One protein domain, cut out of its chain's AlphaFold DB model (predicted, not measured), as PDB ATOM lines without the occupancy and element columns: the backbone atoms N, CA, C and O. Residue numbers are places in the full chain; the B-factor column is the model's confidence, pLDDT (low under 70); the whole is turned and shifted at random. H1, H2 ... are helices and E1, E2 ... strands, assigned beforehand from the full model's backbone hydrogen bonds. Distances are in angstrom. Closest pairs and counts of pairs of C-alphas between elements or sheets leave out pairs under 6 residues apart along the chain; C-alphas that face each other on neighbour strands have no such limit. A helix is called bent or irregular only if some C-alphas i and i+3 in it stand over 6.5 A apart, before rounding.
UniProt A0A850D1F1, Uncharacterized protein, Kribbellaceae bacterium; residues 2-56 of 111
ATOM      1  N   SER A   2     144.724 112.030 155.542       53.03
ATOM      2  CA  SER A   2     144.639 113.108 154.547       53.03
ATOM      3  C   SER A   2     143.195 113.610 154.431       53.03
ATOM      4  O   SER A   2     142.292 112.771 154.335       53.03
ATOM      5  N   PRO A   3     142.938 114.926 154.466       65.00
ATOM      6  CA  PRO A   3     141.608 115.486 154.251       65.00
ATOM      7  C   PRO A   3     141.157 115.286 152.795       65.00
ATOM      8  O   PRO A   3     141.409 116.109 151.925       65.00
ATOM      9  N   GLN A   4     140.462 114.181 152.528       73.75
ATOM     10  CA  GLN A   4     139.683 113.994 151.303       73.75
ATOM     11  C   GLN A   4     138.352 114.734 151.445       73.75
ATOM     12  O   GLN A   4     137.620 114.504 152.412       73.75
ATOM     13  N   ARG A   5     138.025 115.609 150.493       81.50
ATOM     14  CA  ARG A   5     136.727 116.292 150.426       81.50
ATOM     15  C   ARG A   5     136.011 115.947 149.130       81.50
ATOM     16  O   ARG A   5     136.639 115.814 148.087       81.50
ATOM     17  N   ASN A   6     134.697 115.791 149.219       85.06
ATOM     18  CA  ASN A   6     133.843 115.600 148.056       85.06
ATOM     19  C   ASN A   6     133.424 116.975 147.521       85.06
ATOM     20  O   ASN A   6     132.927 117.784 148.304       85.06
ATOM     21  N   HIS A   7     133.623 117.228 146.230       83.88
ATOM     22  CA  HIS A   7     133.259 118.479 145.566       83.88
ATOM     23  C   HIS A   7     132.322 118.192 144.385       83.88
ATOM     24  O   HIS A   7     132.596 117.294 143.588       83.88
ATOM     25  N   GLU A   8     131.218 118.933 144.291       86.06
ATOM     26  CA  GLU A   8     130.212 118.799 143.230       86.06
ATOM     27  C   GLU A   8     130.569 119.706 142.046       86.06
ATOM     28  O   GLU A   8     130.793 120.903 142.207       86.06
ATOM     29  N   LEU A   9     130.633 119.128 140.851       85.25
ATOM     30  CA  LEU A   9     130.900 119.823 139.599       85.25
ATOM     31  C   LEU A   9     129.612 120.437 139.015       85.25
ATOM     32  O   LEU A   9     128.509 120.011 139.359       85.25
ATOM     33  N   PRO A  10     129.715 121.402 138.076       84.62
ATOM     34  CA  PRO A  10     128.547 122.077 137.493       84.62
ATOM     35  C   PRO A  10     127.543 121.161 136.778       84.62
ATOM     36  O   PRO A  10     126.396 121.549 136.573       84.62
ATOM     37  N   ASP A  11     127.970 119.967 136.370       81.69
ATOM     38  CA  ASP A  11     127.131 118.946 135.740       81.69
ATOM     39  C   ASP A  11     126.455 117.997 136.754       81.69
ATOM     40  O   ASP A  11     125.770 117.055 136.353       81.69
ATOM     41  N   GLY A  12     126.632 118.237 138.060       81.50
ATOM     42  CA  GLY A  12     126.125 117.408 139.158       81.50
ATOM     43  C   GLY A  12     126.978 116.170 139.457       81.50
ATOM     44  O   GLY A  12     126.638 115.371 140.338       81.50
ATOM     45  N   SER A  13     128.085 115.967 138.734       85.88
ATOM     46  CA  SER A  13     129.054 114.921 139.062       85.88
ATOM     47  C   SER A  13     129.904 115.319 140.272       85.88
ATOM     48  O   SER A  13     129.898 116.466 140.707       85.88
ATOM     49  N   HIS A  14     130.604 114.358 140.872       86.50
ATOM     50  CA  HIS A  14     131.381 114.590 142.086       86.50
ATOM     51  C   HIS A  14     132.829 114.145 141.904       86.50
ATOM     52  O   HIS A  14     133.092 113.085 141.329       86.50
ATOM     53  N   VAL A  15     133.762 114.929 142.442       90.12
ATOM     54  CA  VAL A  15     135.193 114.616 142.469       90.12
ATOM     55  C   VAL A  15     135.724 114.631 143.893       90.12
ATOM     56  O   VAL A  15     135.301 115.423 144.735       90.12
ATOM     57  N   ILE A  16     136.686 113.752 144.161       91.50
ATOM     58  CA  ILE A  16     137.417 113.759 145.424       91.50
ATOM     59  C   ILE A  16     138.621 114.681 145.279       91.50
ATOM     60  O   ILE A  16     139.506 114.421 144.463       91.50
ATOM     61  N   VAL A  17     138.652 115.728 146.097       93.69
ATOM     62  CA  VAL A  17     139.759 116.679 146.201       93.69
ATOM     63  C   VAL A  17     140.618 116.297 147.400       93.69
ATOM     64  O   VAL A  17     140.109 116.118 148.511       93.69
ATOM     65  N   ILE A  18     141.920 116.153 147.171       94.38
ATOM     66  CA  ILE A  18     142.930 115.979 148.225       94.38
ATOM     67  C   ILE A  18     143.795 117.231 148.356       94.38
ATOM     68  O   ILE A  18     143.995 117.949 147.383       94.38
ATOM     69  N   ASP A  19     144.347 117.476 149.539       94.50
ATOM     70  CA  ASP A  19     145.330 118.546 149.730       94.50
ATOM     71  C   ASP A  19     146.604 118.311 148.899       94.50
ATOM     72  O   ASP A  19     146.962 117.172 148.564       94.50
ATOM     73  N   THR A  20     147.305 119.397 148.572       94.31
ATOM     74  CA  THR A  20     148.480 119.372 147.688       94.31
ATOM     75  C   THR A  20     149.624 118.537 148.269       94.31
ATOM     76  O   THR A  20     150.319 117.827 147.535       94.31
ATOM     77  N   GLU A  21     149.806 118.564 149.592       93.94
ATOM     78  CA  GLU A  21     150.814 117.758 150.287       93.94
ATOM     79  C   GLU A  21     150.545 116.260 150.080       93.94
ATOM     80  O   GLU A  21     151.416 115.517 149.613       93.94
ATOM     81  N   SER A  22     149.310 115.822 150.312       92.94
ATOM     82  CA  SER A  22     148.881 114.446 150.074       92.94
ATOM     83  C   SER A  22     148.956 114.065 148.597       92.94
ATOM     84  O   SER A  22     149.346 112.940 148.275       92.94
ATOM     85  N   ALA A  23     148.629 114.981 147.682       93.62
ATOM     86  CA  ALA A  23     148.770 114.750 146.246       93.62
ATOM     87  C   ALA A  23     150.224 114.451 145.864       93.62
ATOM     88  O   ALA A  23     150.481 113.482 145.146       93.62
ATOM     89  N   SER A  24     151.177 115.216 146.407       94.94
ATOM     90  CA  SER A  24     152.609 115.018 146.158       94.94
ATOM     91  C   SER A  24     153.088 113.621 146.581       94.94
ATOM     92  O   SER A  24     153.801 112.954 145.824       94.94
ATOM     93  N   GLY A  25     152.615 113.123 147.730       95.56
ATOM     94  CA  GLY A  25     152.938 111.786 148.232       95.56
ATOM     95  C   GLY A  25     152.381 110.651 147.367       95.56
ATOM     96  O   GLY A  25     152.947 109.557 147.346       95.56
ATOM     97  N   HIS A  26     151.312 110.902 146.606       94.56
ATOM     98  CA  HIS A  26     150.667 109.901 145.757       94.56
ATOM     99  C   HIS A  26     151.156 109.888 144.302       94.56
ATOM    100  O   HIS A  26     150.813 108.952 143.575       94.56
ATOM    101  N   LEU A  27     151.974 110.854 143.859       94.25
ATOM    102  CA  LEU A  27     152.387 110.978 142.450       94.25
ATOM    103  C   LEU A  27     153.045 109.707 141.895       94.25
ATOM    104  O   LEU A  27     152.685 109.247 140.811       94.25
ATOM    105  N   SER A  28     153.964 109.095 142.646       95.69
ATOM    106  CA  SER A  28     154.634 107.854 142.229       95.69
ATOM    107  C   SER A  28     153.648 106.695 142.059       95.69
ATOM    108  O   SER A  28     153.727 105.940 141.089       95.69
ATOM    109  N   THR A  29     152.684 106.570 142.974       94.56
ATOM    110  CA  THR A  29     151.617 105.566 142.887       94.56
ATOM    111  C   THR A  29     150.690 105.846 141.709       94.56
ATOM    112  O   THR A  29     150.296 104.912 141.014       94.56
ATOM    113  N   MET A  30     150.373 107.113 141.442       94.69
ATOM    114  CA  MET A  30     149.554 107.503 140.295       94.69
ATOM    115  C   MET A  30     150.223 107.158 138.967       94.69
ATOM    116  O   MET A  30     149.599 106.567 138.091       94.69
ATOM    117  N   LEU A  31     151.524 107.422 138.843       95.00
ATOM    118  CA  LEU A  31     152.272 107.048 137.646       95.00
ATOM    119  C   LEU A  31     152.268 105.529 137.414       95.00
ATOM    120  O   LEU A  31     152.168 105.078 136.274       95.00
ATOM    121  N   GLN A  32     152.351 104.734 138.482       96.38
ATOM    122  CA  GLN A  32     152.239 103.279 138.386       96.38
ATOM    123  C   GLN A  32     150.845 102.848 137.902       96.38
ATOM    124  O   GLN A  32     150.746 102.014 137.006       96.38
ATOM    125  N   ARG A  33     149.775 103.473 138.409       95.25
ATOM    126  CA  ARG A  33     148.396 103.225 137.951       95.25
ATOM    127  C   ARG A  33     148.221 103.530 136.464       95.25
ATOM    128  O   ARG A  33     147.670 102.704 135.743       95.25
ATOM    129  N   PHE A  34     148.764 104.651 135.992       95.44
ATOM    130  CA  PHE A  34     148.742 104.989 134.566       95.44
ATOM    131  C   PHE A  34     149.447 103.941 133.703       95.44
ATOM    132  O   PHE A  34     148.948 103.585 132.639       95.44
ATOM    133  N   ARG A  35     150.585 103.402 134.161       94.88
ATOM    134  CA  ARG A  35     151.296 102.317 133.458       94.88
ATOM    135  C   ARG A  35     150.492 101.020 133.404       94.88
ATOM    136  O   ARG A  35     150.652 100.247 132.467       94.88
ATOM    137  N   GLU A  36     149.633 100.796 134.390       95.94
ATOM    138  CA  GLU A  36     148.691  99.673 134.442       95.94
ATOM    139  C   GLU A  36     147.410  99.929 133.629       95.94
ATOM    140  O   GLU A  36     146.512  99.090 133.625       95.94
ATOM    141  N   GLY A  37     147.310 101.071 132.939       92.88
ATOM    142  CA  GLY A  37     146.158 101.436 132.114       92.88
ATOM    143  C   GLY A  37     144.965 101.977 132.901       92.88
ATOM    144  O   GLY A  37     143.898 102.171 132.327       92.88
ATOM    145  N   ARG A  38     145.122 102.235 134.202       92.62
ATOM    146  CA  ARG A  38     144.101 102.906 135.014       92.62
ATOM    147  C   ARG A  38     144.160 104.402 134.743       92.62
ATOM    148  O   ARG A  38     145.236 104.979 134.854       92.62
ATOM    149  N   THR A  39     143.040 105.020 134.389       89.50
ATOM    150  CA  THR A  39     142.982 106.417 133.920       89.50
ATOM    151  C   THR A  39     142.217 107.339 134.865       89.50
ATOM    152  O   THR A  39     141.885 108.463 134.492       89.50
ATOM    153  N   GLU A  40     141.938 106.904 136.097       91.12
ATOM    154  CA  GLU A  40     141.240 107.752 137.060       91.12
ATOM    155  C   GLU A  40     142.059 109.020 137.381       91.12
ATOM    156  O   GLU A  40     143.207 108.911 137.825       91.12
ATOM    157  N   PRO A  41     141.490 110.224 137.184       93.44
ATOM    158  CA  PRO A  41     142.165 111.480 137.482       93.44
ATOM    159  C   PRO A  41     142.315 111.683 138.992       93.44
ATOM    160  O   PRO A  41     141.457 111.291 139.784       93.44
ATOM    161  N   MET A  42     143.389 112.361 139.395       94.94
ATOM    162  CA  MET A  42     143.575 112.812 140.775       94.94
ATOM    163  C   MET A  42     143.419 114.327 140.836       94.94
ATOM    164  O   MET A  42     144.221 115.044 140.243       94.94
ATOM    165  N   VAL A  43     142.400 114.799 141.551       95.50
ATOM    166  CA  VAL A  43     142.097 116.224 141.731       95.50
ATOM    167  C   VAL A  43     142.635 116.686 143.081       95.50
ATOM    168  O   VAL A  43     142.506 115.969 144.075       95.50
ATOM    169  N   PHE A  44     143.251 117.864 143.128       95.50
ATOM    170  CA  PHE A  44     143.851 118.392 144.351       95.50
ATOM    171  C   PHE A  44     143.632 119.897 144.534       95.50
ATOM    172  O   PHE A  44     143.409 120.621 143.563       95.50
ATOM    173  N   GLY A  45     143.691 120.339 145.791       95.06
ATOM    174  CA  GLY A  45     143.558 121.730 146.222       95.06
ATOM    175  C   GLY A  45     143.501 121.850 147.748       95.06
ATOM    176  O   GLY A  45     142.998 120.962 148.442       95.06
ATOM    177  N   ASP A  46     144.026 122.945 148.293       91.81
ATOM    178  CA  ASP A  46     144.246 123.094 149.741       91.81
ATOM    179  C   ASP A  46     142.989 123.595 150.463       91.81
ATOM    180  O   ASP A  46     142.730 123.277 151.630       91.81
ATOM    181  N   THR A  47     142.149 124.337 149.745       87.69
ATOM    182  CA  THR A  47     140.882 124.861 150.273       87.69
ATOM    183  C   THR A  47     139.746 123.832 150.239       87.69
ATOM    184  O   THR A  47     138.688 124.060 150.822       87.69
ATOM    185  N   GLY A  48     139.973 122.658 149.635       82.75
ATOM    186  CA  GLY A  48     138.923 121.685 149.324       82.75
ATOM    187  C   GLY A  48     138.228 121.930 147.987       82.75
ATOM    188  O   GLY A  48     137.438 121.087 147.568       82.75
ATOM    189  N   GLU A  49     138.545 123.040 147.327       89.00
ATOM    190  CA  GLU A  49     138.157 123.315 145.951       89.00
ATOM    191  C   GLU A  49     139.159 122.667 144.980       89.00
ATOM    192  O   GLU A  49     140.350 122.594 145.293       89.00
ATOM    193  N   PRO A  50     138.719 122.195 143.803       93.00
ATOM    194  CA  PRO A  50     139.615 121.751 142.742       93.00
ATOM    195  C   PRO A  50     140.516 122.895 142.251       93.00
ATOM    196  O   PRO A  50     140.045 123.838 141.621       93.00
ATOM    197  N   GLU A  51     141.823 122.793 142.487       94.69
ATOM    198  CA  GLU A  51     142.821 123.762 142.002       94.69
ATOM    199  C   GLU A  51     143.691 123.169 140.886       94.69
ATOM    200  O   GLU A  51     144.146 123.879 139.988       94.69
ATOM    201  N   GLY A  52     143.897 121.851 140.902       94.12
ATOM    202  CA  GLY A  52     144.659 121.137 139.890       94.12
ATOM    203  C   GLY A  52     144.204 119.695 139.702       94.12
ATOM    204  O   GLY A  52     143.490 119.119 140.524       94.12
ATOM    205  N   VAL A  53     144.636 119.097 138.592       95.69
ATOM    206  CA  VAL A  53     144.367 117.696 138.266       95.69
ATOM    207  C   VAL A  53     145.608 117.030 137.682       95.69
ATOM    208  O   VAL A  53     146.355 117.633 136.911       95.69
ATOM    209  N   VAL A  54     145.821 115.767 138.038       96.12
ATOM    210  CA  VAL A  54     146.825 114.892 137.433       96.12
ATOM    211  C   VAL A  54     146.110 113.846 136.585       96.12
ATOM    212  O   VAL A  54     145.317 113.056 137.098       96.12
ATOM    213  N   ILE A  55     146.432 113.830 135.293       96.12
ATOM    214  CA  ILE A  55     145.966 112.851 134.304       96.12
ATOM    215  C   ILE A  55     147.156 112.211 133.594       96.12
ATOM    216  O   ILE A  55     148.283 112.710 133.663       96.12
ATOM    217  N   SER A  56     146.913 111.092 132.910       96.06
ATOM    218  CA  SER A  56     147.949 110.481 132.082       96.06
ATOM    219  C   SER A  56     148.262 111.373 130.877       96.06
ATOM    220  O   SER A  56     147.404 112.104 130.379       96.06
TER     221      SER A  56
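What this domain is: This is residues 2 to 56 of the 111 residues of an uncharacterized protein of Kribbellaceae bacterium (UniProt A0A850D1F1). Two small strand hairpins, E1 with E2 and E3 with E4, meet at a point to make a strongly twisted sheet, and one long kinked helix, H1, packs over E3. The 55 printed residues run E1, E2, H1, E3, E4; the mixed sheet has the order E1, E2, E3, E4. The class is mixed, helices and strands; the whole is compact, radius of gyration of the C-alphas 11.3 A, spanning 30 by 25 by 14 A.

Where its parts are: E1, residues 5 to 8, begins at C-alpha (136.727, 116.292, 150.426). E2 is residues 14 to 18, 13.2 A; E3 42 to 44; E4 52 to 54, ending at C-alpha (146.825, 114.892, 137.433). H1, residues 20 to 35, 22.4 A, is irregular: C-alphas 25 and 28 are 7.4 A apart.

How they stand to each other: Hairpin E1 and E2 is antiparallel, N 5 to O 17 2.9 A. E2 and E3 meet only at a point, C-alphas 18 and 44 facing each other at 4.7 A. Hairpin E3 and E4 is antiparallel, N 54 to O 42 2.8 A. H1 is on the sheet, height 7.3 A; its closest C-alphas with E3 are Thr 20 and Phe 44, 5.8 A. In H1, 10 of 12 O i to N i+4 pairs are within hydrogen-bond range.

The domain as a whole: C-alphas 36 and 47 are farthest apart, 30.8 A. The printed part has no cut and no long link; residues 2 to 3 have pLDDT under 70.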